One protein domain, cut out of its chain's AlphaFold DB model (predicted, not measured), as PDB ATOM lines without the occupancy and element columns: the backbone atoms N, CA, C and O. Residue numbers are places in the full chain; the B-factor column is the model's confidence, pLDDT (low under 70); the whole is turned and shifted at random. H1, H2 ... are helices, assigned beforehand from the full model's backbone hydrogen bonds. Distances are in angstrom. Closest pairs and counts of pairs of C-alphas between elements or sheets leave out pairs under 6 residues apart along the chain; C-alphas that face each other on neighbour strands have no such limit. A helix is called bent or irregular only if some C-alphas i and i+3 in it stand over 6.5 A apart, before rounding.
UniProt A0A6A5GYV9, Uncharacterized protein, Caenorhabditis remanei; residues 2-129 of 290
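Overview. This is residues 2 to 129 of the 290 residues of an uncharacterized protein of Caenorhabditis remanei (UniProt A0A6A5GYV9). Two long helices, H1 and H4, lie side by side and run the same way, with the shorter H2 running back against both of them in a small three-helix bundle. H4 is in the middle: H6 packs on its last part, on the side away from H1, while H3 makes a corner at its start and H5 packs on H2. The printed part has 128 residues with six named helices, H1 to H6 in chain order, and no named strand: all helix. It is compact, with a radius of gyration of the C-alphas of 14.7 A and spans of 43 by 30 by 23 A.

Along the chain. After residues 2 to 11, H1 takes residues 12 to 35, 34.7 A long, from C-alpha 12 at (108.053, -66.647, -6.011). H2 is residues 40 to 50 and H3 residues 57 to 64. H4, residues 67 to 89, is 34.3 A long and only just irregular: C-alphas 82 and 85 are 6.6 A apart. H5 is residues 100 to 106. H6, residues 112 to 124, is 18.4 A long and ends with C-alpha 124 at (99.467, -52.725, 34.920).

Arrangement. H4 is the hub. It touches H1 at a shallow tilt of 32 degrees, the same way, closest at the C-alphas of Thr 26 and Leu 76, 5.5 A. H1 and H2 form a helical hairpin; with H4 they make an up and down bundle, each running against the one before. H6 touches residues 81 to 88 of H4, closest at the C-alphas of Val 88 and Ala 122, 6.6 A. H5 touches H2, the C-alphas of Asn 45 and Ser 102 being closest at 5.6 A. H3 and H4 touch only at the corner, closest at the C-alphas of Leu 64 and Glu 70, 5.3 A. Every O i to N i+4 pair is within hydrogen-bond range in H1, H2, H3, H5 and H6; in H4, 17 of 19.

Size, cuts and confidence. The farthest C-alphas, of Asp 11 and Glu 124, are 44.3 A apart. The printed part has no cut, and no link is long. Mean pLDDT of the printed part is 83.2; residues 7 to 9, 55, 91 and 112 are under 70.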
ATOM      1  N   ARG A   2     111.820 -69.711  13.638       77.69
ATOM      2  CA  ARG A   2     111.811 -68.393  12.994       77.69
ATOM      3  C   ARG A   2     111.090 -68.502  11.660       77.69
ATOM      4  O   ARG A   2     111.031 -69.600  11.107       77.69
ATOM      5  N   LEU A   3     110.544 -67.390  11.180       82.31
ATOM      6  CA  LEU A   3     110.094 -67.314   9.796       82.31
ATOM      7  C   LEU A   3     111.294 -67.460   8.864       82.31
ATOM      8  O   LEU A   3     112.415 -67.084   9.222       82.31
ATOM      9  N   VAL A   4     111.037 -67.998   7.674       83.38
ATOM     10  CA  VAL A   4     112.002 -67.939   6.572       83.38
ATOM     11  C   VAL A   4     112.271 -66.462   6.264       83.38
ATOM     12  O   VAL A   4     111.370 -65.630   6.366       83.38
ATOM     13  N   GLU A   5     113.512 -66.095   5.954       79.38
ATOM     14  CA  GLU A   5     113.825 -64.705   5.625       79.38
ATOM     15  C   GLU A   5     113.413 -64.389   4.187       79.38
ATOM     16  O   GLU A   5     113.758 -65.113   3.262       79.38
ATOM     17  N   ILE A   6     112.714 -63.269   3.991       76.94
ATOM     18  CA  ILE A   6     112.445 -62.744   2.650       76.94
ATOM     19  C   ILE A   6     113.697 -61.991   2.180       76.94
ATOM     20  O   ILE A   6     114.181 -61.082   2.867       76.94
ATOM     21  N   GLY A   7     114.242 -62.348   1.018       66.19
ATOM     22  CA  GLY A   7     115.335 -61.604   0.389       66.19
ATOM     23  C   GLY A   7     114.949 -60.156   0.044       66.19
ATOM     24  O   GLY A   7     113.785 -59.772   0.098       66.19
ATOM     25  N   ALA A   8     115.926 -59.318  -0.317       61.34
ATOM     26  CA  ALA A   8     115.639 -57.955  -0.798       61.34
ATOM     27  C   ALA A   8     114.943 -57.948  -2.176       61.34
ATOM     28  O   ALA A   8     114.214 -57.014  -2.500       61.34
ATOM     29  N   LEU A   9     115.170 -58.999  -2.966       65.50
ATOM     30  CA  LEU A   9     114.526 -59.283  -4.247       65.50
ATOM     31  C   LEU A   9     114.012 -60.727  -4.188       65.50
ATOM     32  O   LEU A   9     114.677 -61.614  -4.719       65.50
ATOM     33  N   PRO A  10     112.921 -60.981  -3.447       74.94
ATOM     34  CA  PRO A  10     112.434 -62.336  -3.251       74.94
ATOM     35  C   PRO A  10     111.813 -62.856  -4.544       74.94
ATOM     36  O   PRO A  10     111.076 -62.128  -5.217       74.94
ATOM     37  N   ASP A  11     112.104 -64.107  -4.876       82.31
ATOM     38  CA  ASP A  11     111.401 -64.788  -5.956       82.31
ATOM     39  C   ASP A  11     110.094 -65.432  -5.456       82.31
ATOM     40  O   ASP A  11     109.739 -65.382  -4.273       82.31
ATOM     41  N   ASP A  12     109.323 -66.017  -6.371       82.19
ATOM     42  CA  ASP A  12     108.053 -66.647  -6.011       82.19
ATOM     43  C   ASP A  12     108.229 -67.847  -5.070       82.19
ATOM     44  O   ASP A  12     107.330 -68.125  -4.273       82.19
ATOM     45  N   SER A  13     109.377 -68.528  -5.130       85.31
ATOM     46  CA  SER A  13     109.675 -69.681  -4.285       85.31
ATOM     47  C   SER A  13     109.972 -69.258  -2.844       85.31
ATOM     48  O   SER A  13     109.409 -69.842  -1.914       85.31
ATOM     49  N   ASP A  14     110.730 -68.174  -2.660       84.69
ATOM     50  CA  ASP A  14     111.006 -67.548  -1.367       84.69
ATOM     51  C   ASP A  14     109.706 -67.125  -0.680       84.69
ATOM     52  O   ASP A  14     109.500 -67.366   0.512       84.69
ATOM     53  N   LEU A  15     108.793 -66.516  -1.443       86.56
ATOM     54  CA  LEU A  15     107.504 -66.069  -0.923       86.56
ATOM     55  C   LEU A  15     106.596 -67.243  -0.545       86.56
ATOM     56  O   LEU A  15     105.934 -67.186   0.491       86.56
ATOM     57  N   SER A  16     106.582 -68.324  -1.327       87.62
ATOM     58  CA  SER A  16     105.830 -69.538  -0.984       87.62
ATOM     59  C   SER A  16     106.402 -70.264   0.237       87.62
ATOM     60  O   SER A  16     105.644 -70.744   1.081       87.62
ATOM     61  N   LEU A  17     107.729 -70.313   0.386       89.44
ATOM     62  CA  LEU A  17     108.373 -70.842   1.592       89.44
ATOM     63  C   LEU A  17     108.048 -69.985   2.816       89.44
ATOM     64  O   LEU A  17     107.761 -70.512   3.896       89.44
ATOM     65  N   TRP A  18     108.040 -68.663   2.644       91.56
ATOM     66  CA  TRP A  18     107.626 -67.737   3.686       91.56
ATOM     67  C   TRP A  18     106.171 -67.972   4.107       91.56
ATOM     68  O   TRP A  18     105.897 -68.105   5.301       91.56
ATOM     69  N   GLU A  19     105.254 -68.114   3.149       91.88
ATOM     70  CA  GLU A  19     103.847 -68.451   3.391       91.88
ATOM     71  C   GLU A  19     103.697 -69.738   4.209       91.88
ATOM     72  O   GLU A  19     103.072 -69.735   5.272       91.88
ATOM     73  N   ALA A  20     104.340 -70.822   3.768       91.06
ATOM     74  CA  ALA A  20     104.310 -72.108   4.459       91.06
ATOM     75  C   ALA A  20     104.882 -72.009   5.885       91.06
ATOM     76  O   ALA A  20     104.389 -72.655   6.818       91.06
ATOM     77  N   SER A  21     105.901 -71.165   6.084       93.12
ATOM     78  CA  SER A  21     106.460 -70.898   7.410       93.12
ATOM     79  C   SER A  21     105.458 -70.175   8.320       93.12
ATOM     80  O   SER A  21     105.280 -70.584   9.474       93.12
ATOM     81  N   CYS A  22     104.723 -69.186   7.794       92.62
ATOM     82  CA  CYS A  22     103.642 -68.501   8.503       92.62
ATOM     83  C   CYS A  22     102.543 -69.482   8.921       92.62
ATOM     84  O   CYS A  22     102.126 -69.483  10.083       92.62
ATOM     85  N   GLU A  23     102.098 -70.352   8.014       92.88
ATOM     86  CA  GLU A  23     101.068 -71.353   8.302       92.88
ATOM     87  C   GLU A  23     101.515 -72.359   9.367       92.88
ATOM     88  O   GLU A  23     100.772 -72.638  10.314       92.88
ATOM     89  N   THR A  24     102.752 -72.848   9.261       93.88
ATOM     90  CA  THR A  24     103.335 -73.803  10.213       93.88
ATOM     91  C   THR A  24     103.405 -73.210  11.617       93.88
ATOM     92  O   THR A  24     102.953 -73.829  12.585       93.88
ATOM     93  N   ILE A  25     103.923 -71.987  11.744       93.62
ATOM     94  CA  ILE A  25     104.019 -71.289  13.030       93.62
ATOM     95  C   ILE A  25     102.625 -71.017  13.601       93.62
ATOM     96  O   ILE A  25     102.371 -71.297  14.773       93.62
ATOM     97  N   THR A  26     101.695 -70.543  12.771       94.12
ATOM     98  CA  THR A  26     100.298 -70.295  13.161       94.12
ATOM     99  C   THR A  26      99.640 -71.564  13.712       94.12
ATOM    100  O   THR A  26      98.966 -71.534  14.750       94.12
ATOM    101  N   HIS A  27      99.849 -72.702  13.044       93.38
ATOM    102  CA  HIS A  27      99.328 -73.990  13.485       93.38
ATOM    103  C   HIS A  27      99.915 -74.408  14.838       93.38
ATOM    104  O   HIS A  27      99.180 -74.828  15.733       93.38
ATOM    105  N   GLN A  28     101.219 -74.229  15.035       91.69
ATOM    106  CA  GLN A  28     101.869 -74.581  16.295       91.69
ATOM    107  C   GLN A  28     101.447 -73.706  17.468       91.69
ATOM    108  O   GLN A  28     101.230 -74.233  18.560       91.69
ATOM    109  N   ILE A  29     101.296 -72.396  17.254       92.56
ATOM    110  CA  ILE A  29     100.737 -71.498  18.271       92.56
ATOM    111  C   ILE A  29      99.355 -72.012  18.684       92.56
ATOM    112  O   ILE A  29      99.084 -72.187  19.870       92.56
ATOM    113  N   SER A  30      98.513 -72.352  17.705       93.06
ATOM    114  CA  SER A  30      97.164 -72.872  17.951       93.06
ATOM    115  C   SER A  30      97.177 -74.188  18.740       93.06
ATOM    116  O   SER A  30      96.409 -74.347  19.689       93.06
ATOM    117  N   LEU A  31      98.077 -75.120  18.404       92.62
ATOM    118  CA  LEU A  31      98.239 -76.379  19.138       92.62
ATOM    119  C   LEU A  31      98.687 -76.148  20.584       92.62
ATOM    120  O   LEU A  31      98.114 -76.737  21.501       92.62
ATOM    121  N   LYS A  32      99.684 -75.287  20.805       90.88
ATOM    122  CA  LYS A  32     100.186 -74.990  22.153       90.88
ATOM    123  C   LYS A  32      99.135 -74.307  23.016       90.88
ATOM    124  O   LYS A  32      98.995 -74.665  24.185       90.88
ATOM    125  N   LEU A  33      98.351 -73.401  22.434       89.81
ATOM    126  CA  LEU A  33      97.207 -72.787  23.104       89.81
ATOM    127  C   LEU A  33      96.153 -73.827  23.492       89.81
ATOM    128  O   LEU A  33      95.727 -73.865  24.645       89.81
ATOM    129  N   ALA A  34      95.779 -74.712  22.564       89.75
ATOM    130  CA  ALA A  34      94.786 -75.753  22.819       89.75
ATOM    131  C   ALA A  34      95.233 -76.738  23.913       89.75
ATOM    132  O   ALA A  34      94.427 -77.157  24.744       89.75
ATOM    133  N   ARG A  35      96.523 -77.087  23.936       89.75
ATOM    134  CA  ARG A  35      97.097 -78.036  24.901       89.75
ATOM    135  C   ARG A  35      97.548 -77.391  26.212       89.75
ATOM    136  O   ARG A  35      97.915 -78.115  27.133       89.75
ATOM    137  N   LYS A  36      97.512 -76.055  26.313       84.88
ATOM    138  CA  LYS A  36      98.071 -75.278  27.436       84.88
ATOM    139  C   LYS A  36      99.530 -75.653  27.727       84.88
ATOM    140  O   LYS A  36      99.951 -75.734  28.880       84.88
ATOM    141  N   GLU A  37     100.288 -75.915  26.667       82.69
ATOM    142  CA  GLU A  37     101.704 -76.269  26.746       82.69
ATOM    143  C   GLU A  37     102.582 -75.016  26.872       82.69
ATOM    144  O   GLU A  37     102.257 -73.945  26.357       82.69
ATOM    145  N   GLY A  38     103.742 -75.165  27.516       81.94
ATOM    146  CA  GLY A  38     104.768 -74.122  27.571       81.94
ATOM    147  C   GLY A  38     105.478 -73.879  26.228       81.94
ATOM    148  O   GLY A  38     105.217 -74.537  25.214       81.94
ATOM    149  N   GLY A  39     106.414 -72.926  26.219       84.19
ATOM    150  CA  GLY A  39     107.235 -72.592  25.043       84.19
ATOM    151  C   GLY A  39     106.588 -71.607  24.060       84.19
ATOM    152  O   GLY A  39     107.106 -71.401  22.967       84.19
ATOM    153  N   LEU A  40     105.460 -70.983  24.426       88.50
ATOM    154  CA  LEU A  40     104.884 -69.872  23.653       88.50
ATOM    155  C   LEU A  40     105.838 -68.670  23.589       88.50
ATOM    156  O   LEU A  40     105.875 -67.974  22.579       88.50
ATOM    157  N   MET A  41     106.630 -68.461  24.643       87.31
ATOM    158  CA  MET A  41     107.584 -67.358  24.739       87.31
ATOM    159  C   MET A  41     108.711 -67.469  23.701       87.31
ATOM    160  O   MET A  41     109.033 -66.494  23.021       87.31
ATOM    161  N   ASP A  42     109.253 -68.674  23.515       86.69
ATOM    162  CA  ASP A  42     110.314 -68.939  22.536       86.69
ATOM    163  C   ASP A  42     109.840 -68.714  21.107       86.69
ATOM    164  O   ASP A  42     110.558 -68.149  20.279       86.69
ATOM    165  N   ILE A  43     108.609 -69.146  20.820       88.81
ATOM    166  CA  ILE A  43     107.971 -68.913  19.527       88.81
ATOM    167  C   ILE A  43     107.742 -67.416  19.340       88.81
ATOM    168  O   ILE A  43     108.159 -66.879  18.321       88.81
ATOM    169  N   PHE A  44     107.160 -66.729  20.326       90.38
ATOM    170  CA  PHE A  44     106.902 -65.292  20.253       90.38
ATOM    171  C   PHE A  44     108.172 -64.500  19.921       90.38
ATOM    172  O   PHE A  44     108.197 -63.774  18.930       90.38
ATOM    173  N   ASN A  45     109.247 -64.681  20.695       88.69
ATOM    174  CA  ASN A  45     110.500 -63.955  20.479       88.69
ATOM    175  C   ASN A  45     111.068 -64.184  19.084       88.69
ATOM    176  O   ASN A  45     111.471 -63.246  18.398       88.69
ATOM    177  N   ALA A  46     111.126 -65.449  18.676       86.31
ATOM    178  CA  ALA A  46     111.745 -65.827  17.424       86.31
ATOM    179  C   ALA A  46     110.924 -65.343  16.219       86.31
ATOM    180  O   ALA A  46     111.509 -64.892  15.239       86.31
ATOM    181  N   VAL A  47     109.592 -65.374  16.316       89.00
ATOM    182  CA  VAL A  47     108.683 -64.912  15.264       89.00
ATOM    183  C   VAL A  47     108.711 -63.393  15.144       89.00
ATOM    184  O   VAL A  47     108.938 -62.891  14.045       89.00
ATOM    185  N   VAL A  48     108.569 -62.659  16.254       86.88
ATOM    186  CA  VAL A  48     108.594 -61.185  16.246       86.88
ATOM    187  C   VAL A  48     109.922 -60.651  15.712       86.88
ATOM    188  O   VAL A  48     109.926 -59.701  14.935       86.88
ATOM    189  N   ALA A  49     111.044 -61.290  16.051       83.69
ATOM    190  CA  ALA A  49     112.350 -60.907  15.520       83.69
ATOM    191  C   ALA A  49     112.480 -61.110  13.997       83.69
ATOM    192  O   ALA A  49     113.270 -60.415  13.361       83.69
ATOM    193  N   SER A  50     111.736 -62.062  13.426       85.25
ATOM    194  CA  SER A  50     111.787 -62.413  11.997       85.25
ATOM    195  C   SER A  50     110.703 -61.751  11.140       85.25
ATOM    196  O   SER A  50     110.790 -61.790   9.915       85.25
ATOM    197  N   LEU A  51     109.679 -61.156  11.757       86.81
ATOM    198  CA  LEU A  51     108.567 -60.546  11.033       86.81
ATOM    199  C   LEU A  51     109.002 -59.249  10.330       86.81
ATOM    200  O   LEU A  51     109.563 -58.359  10.979       86.81
ATOM    201  N   PRO A  52     108.713 -59.098   9.024       81.56
ATOM    202  CA  PRO A  52     108.937 -57.840   8.328       81.56
ATOM    203  C   PRO A  52     108.133 -56.709   8.965       81.56
ATOM    204  O   PRO A  52     106.925 -56.812   9.174       81.56
ATOM    205  N   ARG A  53     108.813 -55.605   9.278       76.31
ATOM    206  CA  ARG A  53     108.163 -54.414   9.834       76.31
ATOM    207  C   ARG A  53     107.476 -53.634   8.720       76.31
ATOM    208  O   ARG A  53     107.960 -53.614   7.594       76.31
ATOM    209  N   LYS A  54     106.448 -52.858   9.068       72.69
ATOM    210  CA  LYS A  54     105.820 -51.887   8.148       72.69
ATOM    211  C   LYS A  54     106.827 -50.878   7.568       72.69
ATOM    212  O   LYS A  54     106.621 -50.361   6.478       72.69
ATOM    213  N   SER A  55     107.923 -50.605   8.285       68.88
ATOM    214  CA  SER A  55     109.024 -49.750   7.820       68.88
ATOM    215  C   SER A  55     109.931 -50.414   6.775       68.88
ATOM    216  O   SER A  55     110.655 -49.712   6.073       68.88
ATOM    217  N   ASP A  56     109.931 -51.746   6.675       74.38
ATOM    218  CA  ASP A  56     110.655 -52.498   5.646       74.38
ATOM    219  C   ASP A  56     109.793 -52.566   4.381       74.38
ATOM    220  O   ASP A  56     109.087 -53.540   4.119       74.38
ATOM    221  N   VAL A  57     109.809 -51.466   3.624       73.00
ATOM    222  CA  VAL A  57     108.921 -51.259   2.471       73.00
ATOM    223  C   VAL A  57     109.066 -52.380   1.441       73.00
ATOM    224  O   VAL A  57     108.062 -52.824   0.891       73.00
ATOM    225  N   PHE A  58     110.281 -52.886   1.210       76.88
ATOM    226  CA  PHE A  58     110.527 -53.939   0.223       76.88
ATOM    227  C   PHE A  58     109.847 -55.246   0.626       76.88
ATOM    228  O   PHE A  58     108.986 -55.735  -0.103       76.88
ATOM    229  N   ARG A  59     110.154 -55.775   1.814       81.06
ATOM    230  CA  ARG A  59     109.578 -57.051   2.261       81.06
ATOM    231  C   ARG A  59     108.080 -56.950   2.517       81.06
ATOM    232  O   ARG A  59     107.333 -57.855   2.158       81.06
ATOM    233  N   TYR A  60     107.630 -55.840   3.096       81.50
ATOM    234  CA  TYR A  60     106.214 -55.630   3.373       81.50
ATOM    235  C   TYR A  60     105.402 -55.489   2.079       81.50
ATOM    236  O   TYR A  60     104.336 -56.085   1.958       81.50
ATOM    237  N   SER A  61     105.927 -54.787   1.066       81.44
ATOM    238  CA  SER A  61     105.278 -54.721  -0.252       81.44
ATOM    239  C   SER A  61     105.222 -56.081  -0.950       81.44
ATOM    240  O   SER A  61     104.208 -56.394  -1.568       81.44
ATOM    241  N   ALA A  62     106.252 -56.921  -0.796       84.44
ATOM    242  CA  ALA A  62     106.251 -58.278  -1.332       84.44
ATOM    243  C   ALA A  62     105.162 -59.148  -0.680       84.44
ATOM    244  O   ALA A  62     104.451 -59.861  -1.383       84.44
ATOM    245  N   ILE A  63     104.950 -59.030   0.634       86.56
ATOM    246  CA  ILE A  63     103.849 -59.716   1.332       86.56
ATOM    247  C   ILE A  63     102.488 -59.234   0.818       86.56
ATOM    248  O   ILE A  63     101.618 -60.046   0.521       86.56
ATOM    249  N   LEU A  64     102.307 -57.920   0.671       86.50
ATOM    250  CA  LEU A  64     101.047 -57.345   0.184       86.50
ATOM    251  C   LEU A  64     100.803 -57.581  -1.313       86.50
ATOM    252  O   LEU A  64      99.700 -57.347  -1.801       86.50
ATOM    253  N   SER A  65     101.814 -58.038  -2.054       86.38
ATOM    254  CA  SER A  65     101.695 -58.271  -3.495       86.38
ATOM    255  C   SER A  65     100.746 -59.424  -3.841       86.38
ATOM    256  O   SER A  65     100.171 -59.427  -4.932       86.38
ATOM    257  N   LYS A  66     100.540 -60.384  -2.923       88.50
ATOM    258  CA  LYS A  66      99.648 -61.534  -3.124       88.50
ATOM    259  C   LYS A  66      98.675 -61.701  -1.956       88.50
ATOM    260  O   LYS A  66      99.060 -61.677  -0.792       88.50
ATOM    261  N   GLN A  67      97.405 -61.959  -2.269       91.25
ATOM    262  CA  GLN A  67      96.342 -62.079  -1.258       91.25
ATOM    263  C   GLN A  67      96.549 -63.240  -0.278       91.25
ATOM    264  O   GLN A  67      96.107 -63.177   0.864       91.25
ATOM    265  N   ASN A  68      97.146 -64.336  -0.732       90.75
ATOM    266  CA  ASN A  68      97.425 -65.499   0.102       90.75
ATOM    267  C   ASN A  68      98.523 -65.191   1.136       90.75
ATOM    268  O   ASN A  68      98.326 -65.464   2.318       90.75
ATOM    269  N   LEU A  69      99.585 -64.487   0.727       90.44
ATOM    270  CA  LEU A  69     100.630 -63.986   1.627       90.44
ATOM    271  C   LEU A  69     100.078 -62.990   2.648       90.44
ATOM    272  O   LEU A  69     100.355 -63.115   3.839       90.44
ATOM    273  N   GLU A  70      99.260 -62.038   2.199       91.38
ATOM    274  CA  GLU A  70      98.599 -61.074   3.079       91.38
ATOM    275  C   GLU A  70      97.725 -61.783   4.125       91.38
ATOM    276  O   GLU A  70      97.830 -61.498   5.316       91.38
ATOM    277  N   LYS A  71      96.919 -62.770   3.712       93.25
ATOM    278  CA  LYS A  71      96.097 -63.571   4.632       93.25
ATOM    279  C   LYS A  71      96.941 -64.383   5.612       93.25
ATOM    280  O   LYS A  71      96.602 -64.440   6.793       93.25
ATOM    281  N   ALA A  72      98.021 -65.011   5.146       91.62
ATOM    282  CA  ALA A  72      98.929 -65.774   6.000       91.62
ATOM    283  C   ALA A  72      99.606 -64.868   7.041       91.62
ATOM    284  O   ALA A  72      99.650 -65.211   8.224       91.62
ATOM    285  N   HIS A  73     100.050 -63.681   6.618       92.06
ATOM    286  CA  HIS A  73     100.588 -62.644   7.493       92.06
ATOM    287  C   HIS A  73      99.566 -62.215   8.550       92.06
ATOM    288  O   HIS A  73      99.853 -62.246   9.744       92.06
ATOM    289  N   GLN A  74      98.356 -61.852   8.121       91.69
ATOM    290  CA  GLN A  74      97.308 -61.336   8.997       91.69
ATOM    291  C   GLN A  74      96.891 -62.376  10.044       91.69
ATOM    292  O   GLN A  74      96.849 -62.074  11.234       91.69
ATOM    293  N   LYS A  75      96.718 -63.634   9.627       94.00
ATOM    294  CA  LYS A  75      96.410 -64.755  10.523       94.00
ATOM    295  C   LYS A  75      97.519 -65.010  11.549       94.00
ATOM    296  O   LYS A  75      97.232 -65.351  12.697       94.00
ATOM    297  N   LEU A  76      98.784 -64.851  11.155       92.81
ATOM    298  CA  LEU A  76      99.910 -64.964  12.078       92.81
ATOM    299  C   LEU A  76      99.898 -63.825  13.107       92.81
ATOM    300  O   LEU A  76     100.059 -64.091  14.298       92.81
ATOM    301  N   ILE A  77      99.664 -62.581  12.673       91.19
ATOM    302  CA  ILE A  77      99.546 -61.425  13.572       91.19
ATOM    303  C   ILE A  77      98.394 -61.617  14.560       91.19
ATOM    304  O   ILE A  77      98.615 -61.466  15.756       91.19
ATOM    305  N   GLU A  78      97.214 -62.048  14.107       91.56
ATOM    306  CA  GLU A  78      96.073 -62.356  14.982       91.56
ATOM    307  C   GLU A  78      96.456 -63.355  16.083       91.56
ATOM    308  O   GLU A  78      96.176 -63.138  17.265       91.56
ATOM    309  N   LYS A  79      97.170 -64.431  15.725       92.12
ATOM    310  CA  LYS A  79      97.644 -65.412  16.709       92.12
ATOM    311  C   LYS A  79      98.688 -64.854  17.661       92.12
ATOM    312  O   LYS A  79      98.664 -65.200  18.840       92.12
ATOM    313  N   ILE A  80      99.568 -63.973  17.199       90.44
ATOM    314  CA  ILE A  80     100.510 -63.271  18.075       90.44
ATOM    315  C   ILE A  80      99.751 -62.361  19.055       90.44
ATOM    316  O   ILE A  80     100.045 -62.363  20.252       90.44
ATOM    317  N   THR A  81      98.731 -61.640  18.592       89.81
ATOM    318  CA  THR A  81      97.883 -60.798  19.445       89.81
ATOM    319  C   THR A  81      97.157 -61.618  20.514       89.81
ATOM    320  O   THR A  81      97.074 -61.184  21.664       89.81
ATOM    321  N   GLU A  82      96.674 -62.818  20.178       90.38
ATOM    322  CA  GLU A  82      96.010 -63.727  21.123       90.38
ATOM    323  C   GLU A  82      96.945 -64.216  22.244       90.38
ATOM    324  O   GLU A  82      96.516 -64.331  23.396       90.38
ATOM    325  N   ILE A  83      98.221 -64.498  21.942       90.19
ATOM    326  CA  ILE A  83      99.152 -65.041  22.946       90.19
ATOM    327  C   ILE A  83      99.683 -63.991  23.916       90.19
ATOM    328  O   ILE A  83      99.989 -64.329  25.060       90.19
ATOM    329  N   ILE A  84      99.784 -62.727  23.499       87.19
ATOM    330  CA  ILE A  84     100.387 -61.667  24.315       87.19
ATOM    331  C   ILE A  84      99.700 -61.529  25.692       87.19
ATOM    332  O   ILE A  84     100.401 -61.584  26.705       87.19
ATOM    333  N   PRO A  85      98.359 -61.424  25.800       85.81
ATOM    334  CA  PRO A  85      97.666 -61.392  27.088       85.81
ATOM    335  C   PRO A  85      97.987 -62.579  28.004       85.81
ATOM    336  O   PRO A  85      98.145 -62.384  29.207       85.81
ATOM    337  N   ILE A  86      98.099 -63.785  27.438       87.12
ATOM    338  CA  ILE A  86      98.367 -65.031  28.174       87.12
ATOM    339  C   ILE A  86      99.796 -65.025  28.716       87.12
ATOM    340  O   ILE A  86     100.043 -65.376  29.872       87.12
ATOM    341  N   LEU A  87     100.750 -64.591  27.892       85.81
ATOM    342  CA  LEU A  87     102.140 -64.432  28.300       85.81
ATOM    343  C   LEU A  87     102.262 -63.385  29.418       85.81
ATOM    344  O   LEU A  87     102.942 -63.631  30.412       85.81
ATOM    345  N   VAL A  88     101.540 -62.260  29.319       82.19
ATOM    346  CA  VAL A  88     101.536 -61.210  30.354       82.19
ATOM    347  C   VAL A  88     100.995 -61.753  31.683       82.19
ATOM    348  O   VAL A  88     101.629 -61.577  32.724       82.19
ATOM    349  N   GLU A  89      99.863 -62.460  31.660       81.69
ATOM    350  CA  GLU A  89      99.215 -63.013  32.860       81.69
ATOM    351  C   GLU A  89     100.003 -64.150  33.518       81.69
ATOM    352  O   GLU A  89     100.036 -64.254  34.745       81.69
ATOM    353  N   SER A  90     100.684 -64.983  32.728       78.12
ATOM    354  CA  SER A  90     101.508 -66.094  33.233       78.12
ATOM    355  C   SER A  90     102.834 -65.648  33.867       78.12
ATOM    356  O   SER A  90     103.621 -66.476  34.328       78.12
ATOM    357  N   GLY A  91     103.068 -64.337  33.968       69.31
ATOM    358  CA  GLY A  91     104.273 -63.781  34.559       69.31
ATOM    359  C   GLY A  91     105.424 -63.753  33.568       69.31
ATOM    360  O   GLY A  91     106.513 -64.209  33.904       69.31
ATOM    361  N   TRP A  92     105.192 -63.174  32.388       76.81
ATOM    362  CA  TRP A  92     106.157 -62.959  31.304       76.81
ATOM    363  C   TRP A  92     107.593 -62.677  31.793       76.81
ATOM    364  O   TRP A  92     108.535 -63.349  31.376       76.81
ATOM    365  N   LYS A  93     107.774 -61.737  32.734       71.25
ATOM    366  CA  LYS A  93     109.089 -61.362  33.303       71.25
ATOM    367  C   LYS A  93     109.842 -62.491  34.017       71.25
ATOM    368  O   LYS A  93     111.045 -62.379  34.218       71.25
ATOM    369  N   LYS A  94     109.138 -63.530  34.465       74.94
ATOM    370  CA  LYS A  94     109.708 -64.692  35.159       74.94
ATOM    371  C   LYS A  94     110.212 -65.759  34.185       74.94
ATOM    372  O   LYS A  94     110.884 -66.686  34.626       74.94
ATOM    373  N   SER A  95     109.881 -65.647  32.897       75.94
ATOM    374  CA  SER A  95     110.365 -66.570  31.873       75.94
ATOM    375  C   SER A  95     111.872 -66.381  31.665       75.94
ATOM    376  O   SER A  95     112.302 -65.236  31.500       75.94
ATOM    377  N   PRO A  96     112.681 -67.456  31.626       72.62
ATOM    378  CA  PRO A  96     114.108 -67.350  31.314       72.62
ATOM    379  C   PRO A  96     114.338 -66.790  29.903       72.62
ATOM    380  O   PRO A  96     115.286 -66.043  29.680       72.62
ATOM    381  N   ASP A  97     113.406 -67.054  28.992       76.56
ATOM    382  CA  ASP A  97     113.433 -66.565  27.613       76.56
ATOM    383  C   ASP A  97     112.821 -65.166  27.470       76.56
ATOM    384  O   ASP A  97     112.431 -64.748  26.384       76.56
ATOM    385  N   TYR A  98     112.671 -64.407  28.558       78.88
ATOM    386  CA  TYR A  98     112.103 -63.069  28.470       78.88
ATOM    387  C   TYR A  98     112.986 -62.118  27.652       78.88
ATOM    388  O   TYR A  98     114.122 -61.826  28.019       78.88
ATOM    389  N   GLN A  99     112.424 -61.553  26.579       81.31
ATOM    390  CA  GLN A  99     113.048 -60.476  25.817       81.31
ATOM    391  C   GLN A  99     112.129 -59.255  25.781       81.31
ATOM    392  O   GLN A  99     111.133 -59.224  25.059       81.31
ATOM    393  N   LYS A 100     112.484 -58.220  26.553       79.88
ATOM    394  CA  LYS A 100     111.745 -56.945  26.594       79.88
ATOM    395  C   LYS A 100     111.620 -56.316  25.202       79.88
ATOM    396  O   LYS A 100     110.543 -55.874  24.821       79.88
ATOM    397  N   ASN A 101     112.708 -56.333  24.433       80.94
ATOM    398  CA  ASN A 101     112.756 -55.755  23.090       80.94
ATOM    399  C   ASN A 101     111.734 -56.397  22.149       80.94
ATOM    400  O   ASN A 101     111.134 -55.681  21.365       80.94
ATOM    401  N   SER A 102     111.473 -57.701  22.273       83.69
ATOM    402  CA  SER A 102     110.474 -58.400  21.456       83.69
ATOM    403  C   SER A 102     109.054 -57.904  21.737       83.69
ATOM    404  O   SER A 102     108.253 -57.772  20.821       83.69
ATOM    405  N   LEU A 103     108.738 -57.576  22.994       81.19
ATOM    406  CA  LEU A 103     107.447 -56.977  23.343       81.19
ATOM    407  C   LEU A 103     107.339 -55.529  22.837       81.19
ATOM    408  O   LEU A 103     106.284 -55.120  22.372       81.19
ATOM    409  N   ILE A 104     108.425 -54.754  22.880       76.06
ATOM    410  CA  ILE A 104     108.429 -53.393  22.318       76.06
ATOM    411  C   ILE A 104     108.302 -53.444  20.788       76.06
ATOM    412  O   ILE A 104     107.518 -52.707  20.194       76.06
ATOM    413  N   ASP A 105     109.025 -54.361  20.149       78.81
ATOM    414  CA  ASP A 105     109.017 -54.557  18.704       78.81
ATOM    415  C   ASP A 105     107.645 -54.989  18.187       78.81
ATOM    416  O   ASP A 105     107.231 -54.538  17.114       78.81
ATOM    417  N   CYS A 106     106.901 -55.801  18.948       82.50
ATOM    418  CA  CYS A 106     105.594 -56.265  18.502       82.50
ATOM    419  C   CYS A 106     104.574 -55.125  18.371       82.50
ATOM    420  O   CYS A 106     103.692 -55.217  17.523       82.50
ATOM    421  N   PHE A 107     104.713 -54.016  19.109       79.94
ATOM    422  CA  PHE A 107     103.819 -52.860  18.956       79.94
ATOM    423  C   PHE A 107     103.860 -52.251  17.551       79.94
ATOM    424  O   PHE A 107     102.854 -51.722  17.090       79.94
ATOM    425  N   SER A 108     104.983 -52.376  16.836       75.06
ATOM    426  CA  SER A 108     105.091 -51.911  15.444       75.06
ATOM    427  C   SER A 108     104.308 -52.774  14.443       75.06
ATOM    428  O   SER A 108     104.016 -52.329  13.329       75.06
ATOM    429  N   LEU A 109     103.969 -54.004  14.836       79.00
ATOM    430  CA  LEU A 109     103.266 -54.980  14.006       79.00
ATOM    431  C   LEU A 109     101.743 -54.873  14.173       79.00
ATOM    432  O   LEU A 109     101.005 -55.095  13.216       79.00
ATOM    433  N   LEU A 110     101.290 -54.489  15.367       78.94
ATOM    434  CA  LEU A 110      99.879 -54.420  15.743       78.94
ATOM    435  C   LEU A 110      99.151 -53.205  15.144       78.94
ATOM    436  O   LEU A 110      99.756 -52.251  14.640       78.94
ATOM    437  N   GLU A 111      97.821 -53.246  15.202       75.50
ATOM    438  CA  GLU A 111      96.987 -52.058  15.016       75.50
ATOM    439  C   GLU A 111      97.070 -51.139  16.243       75.50
ATOM    440  O   GLU A 111      97.291 -51.596  17.364       75.50
ATOM    441  N   GLU A 112      96.876 -49.834  16.043       69.81
ATOM    442  CA  GLU A 112      97.046 -48.821  17.095       69.81
ATOM    443  C   GLU A 112      96.147 -49.082  18.316       69.81
ATOM    444  O   GLU A 112      96.600 -49.014  19.459       69.81
ATOM    445  N   SER A 113      94.890 -49.468  18.085       74.12
ATOM    446  CA  SER A 113      93.925 -49.788  19.143       74.12
ATOM    447  C   SER A 113      94.354 -50.997  19.988       74.12
ATOM    448  O   SER A 113      94.232 -50.982  21.216       74.12
ATOM    449  N   GLU A 114      94.892 -52.038  19.348       73.88
ATOM    450  CA  GLU A 114      95.371 -53.248  20.018       73.88
ATOM    451  C   GLU A 114      96.686 -53.009  20.753       73.88
ATOM    452  O   GLU A 114      96.844 -53.465  21.890       73.88
ATOM    453  N   ALA A 115      97.602 -52.259  20.136       74.69
ATOM    454  CA  ALA A 115      98.877 -51.877  20.725       74.69
ATOM    455  C   ALA A 115      98.665 -51.100  22.029       74.69
ATOM    456  O   ALA A 115      99.250 -51.465  23.049       74.69
ATOM    457  N   VAL A 116      97.768 -50.105  22.037       72.12
ATOM    458  CA  VAL A 116      97.425 -49.330  23.243       72.12
ATOM    459  C   VAL A 116      96.845 -50.232  24.335       72.12
ATOM    460  O   VAL A 116      97.290 -50.177  25.483       72.12
ATOM    461  N   ARG A 117      95.898 -51.116  23.988       78.81
ATOM    462  CA  ARG A 117      95.285 -52.052  24.948       78.81
ATOM    463  C   ARG A 117      96.323 -52.975  25.586       78.81
ATOM    464  O   ARG A 117      96.306 -53.202  26.796       78.81
ATOM    465  N   ILE A 118      97.207 -53.545  24.771       79.75
ATOM    466  CA  ILE A 118      98.257 -54.455  25.232       79.75
ATOM    467  C   ILE A 118      99.287 -53.707  26.076       79.75
ATOM    468  O   ILE A 118      99.689 -54.214  27.121       79.75
ATOM    469  N   PHE A 119      99.686 -52.507  25.656       78.44
ATOM    470  CA  PHE A 119     100.633 -51.677  26.386       78.44
ATOM    471  C   PHE A 119     100.118 -51.341  27.786       78.44
ATOM    472  O   PHE A 119     100.828 -51.566  28.765       78.44
ATOM    473  N   GLN A 120      98.856 -50.921  27.905       75.75
ATOM    474  CA  GLN A 120      98.239 -50.649  29.202       75.75
ATOM    475  C   GLN A 120      98.256 -51.890  30.110       75.75
ATOM    476  O   GLN A 120      98.688 -51.821  31.261       75.75
ATOM    477  N   LYS A 121      97.892 -53.064  29.581       80.00
ATOM    478  CA  LYS A 121      97.946 -54.329  30.334       80.00
ATOM    479  C   LYS A 121      99.378 -54.706  30.749       80.00
ATOM    480  O   LYS A 121      99.611 -55.231  31.845       80.00
ATOM    481  N   ALA A 122     100.360 -54.442  29.889       79.19
ATOM    482  CA  ALA A 122     101.772 -54.657  30.186       79.19
ATOM    483  C   ALA A 122     102.291 -53.693  31.269       79.19
ATOM    484  O   ALA A 122     103.093 -54.111  32.104       79.19
ATOM    485  N   GLN A 123     101.808 -52.448  31.314       76.69
ATOM    486  CA  GLN A 123     102.119 -51.496  32.387       76.69
ATOM    487  C   GLN A 123     101.483 -51.912  33.722       76.69
ATOM    488  O   GLN A 123     102.166 -51.950  34.746       76.69
ATOM    489  N   GLU A 124     100.204 -52.296  33.718       82.06
ATOM    490  CA  GLU A 124      99.467 -52.725  34.920       82.06
ATOM    491  C   GLU A 124     100.098 -53.961  35.577       82.06
ATOM    492  O   GLU A 124     100.286 -54.017  36.793       82.06
ATOM    493  N   SER A 125     100.514 -54.932  34.760       79.44
ATOM    494  CA  SER A 125     101.253 -56.124  35.203       79.44
ATOM    495  C   SER A 125     102.718 -55.847  35.565       79.44
ATOM    496  O   SER A 125     103.441 -56.762  35.966       79.44
ATOM    497  N   ARG A 126     103.177 -54.594  35.417       79.31
ATOM    498  CA  ARG A 126     104.578 -54.174  35.545       79.31
ATOM    499  C   ARG A 126     105.515 -55.005  34.669       79.31
ATOM    500  O   ARG A 126     106.652 -55.255  35.064       79.31
ATOM    501  N   THR A 127     105.060 -55.441  33.496       74.75
ATOM    502  CA  THR A 127     105.848 -56.173  32.489       74.75
ATOM    503  C   THR A 127     106.723 -55.232  31.650       74.75
ATOM    504  O   THR A 127     107.822 -55.612  31.254       74.75
ATOM    505  N   ILE A 128     106.298 -53.986  31.449       72.88
ATOM    506  CA  ILE A 128     107.082 -52.897  30.845       72.88
ATOM    507  C   ILE A 128     106.807 -51.606  31.630       72.88
ATOM    508  O   ILE A 128     105.725 -51.445  32.193       72.88
ATOM    509  N   THR A 129     107.788 -50.709  31.690       74.06
ATOM    510  CA  THR A 129     107.670 -49.338  32.216       74.06
ATOM    511  C   THR A 129     107.898 -48.302  31.108       74.06
ATOM    512  O   THR A 129     108.263 -48.657  29.994       74.06
TER     513      THR A 129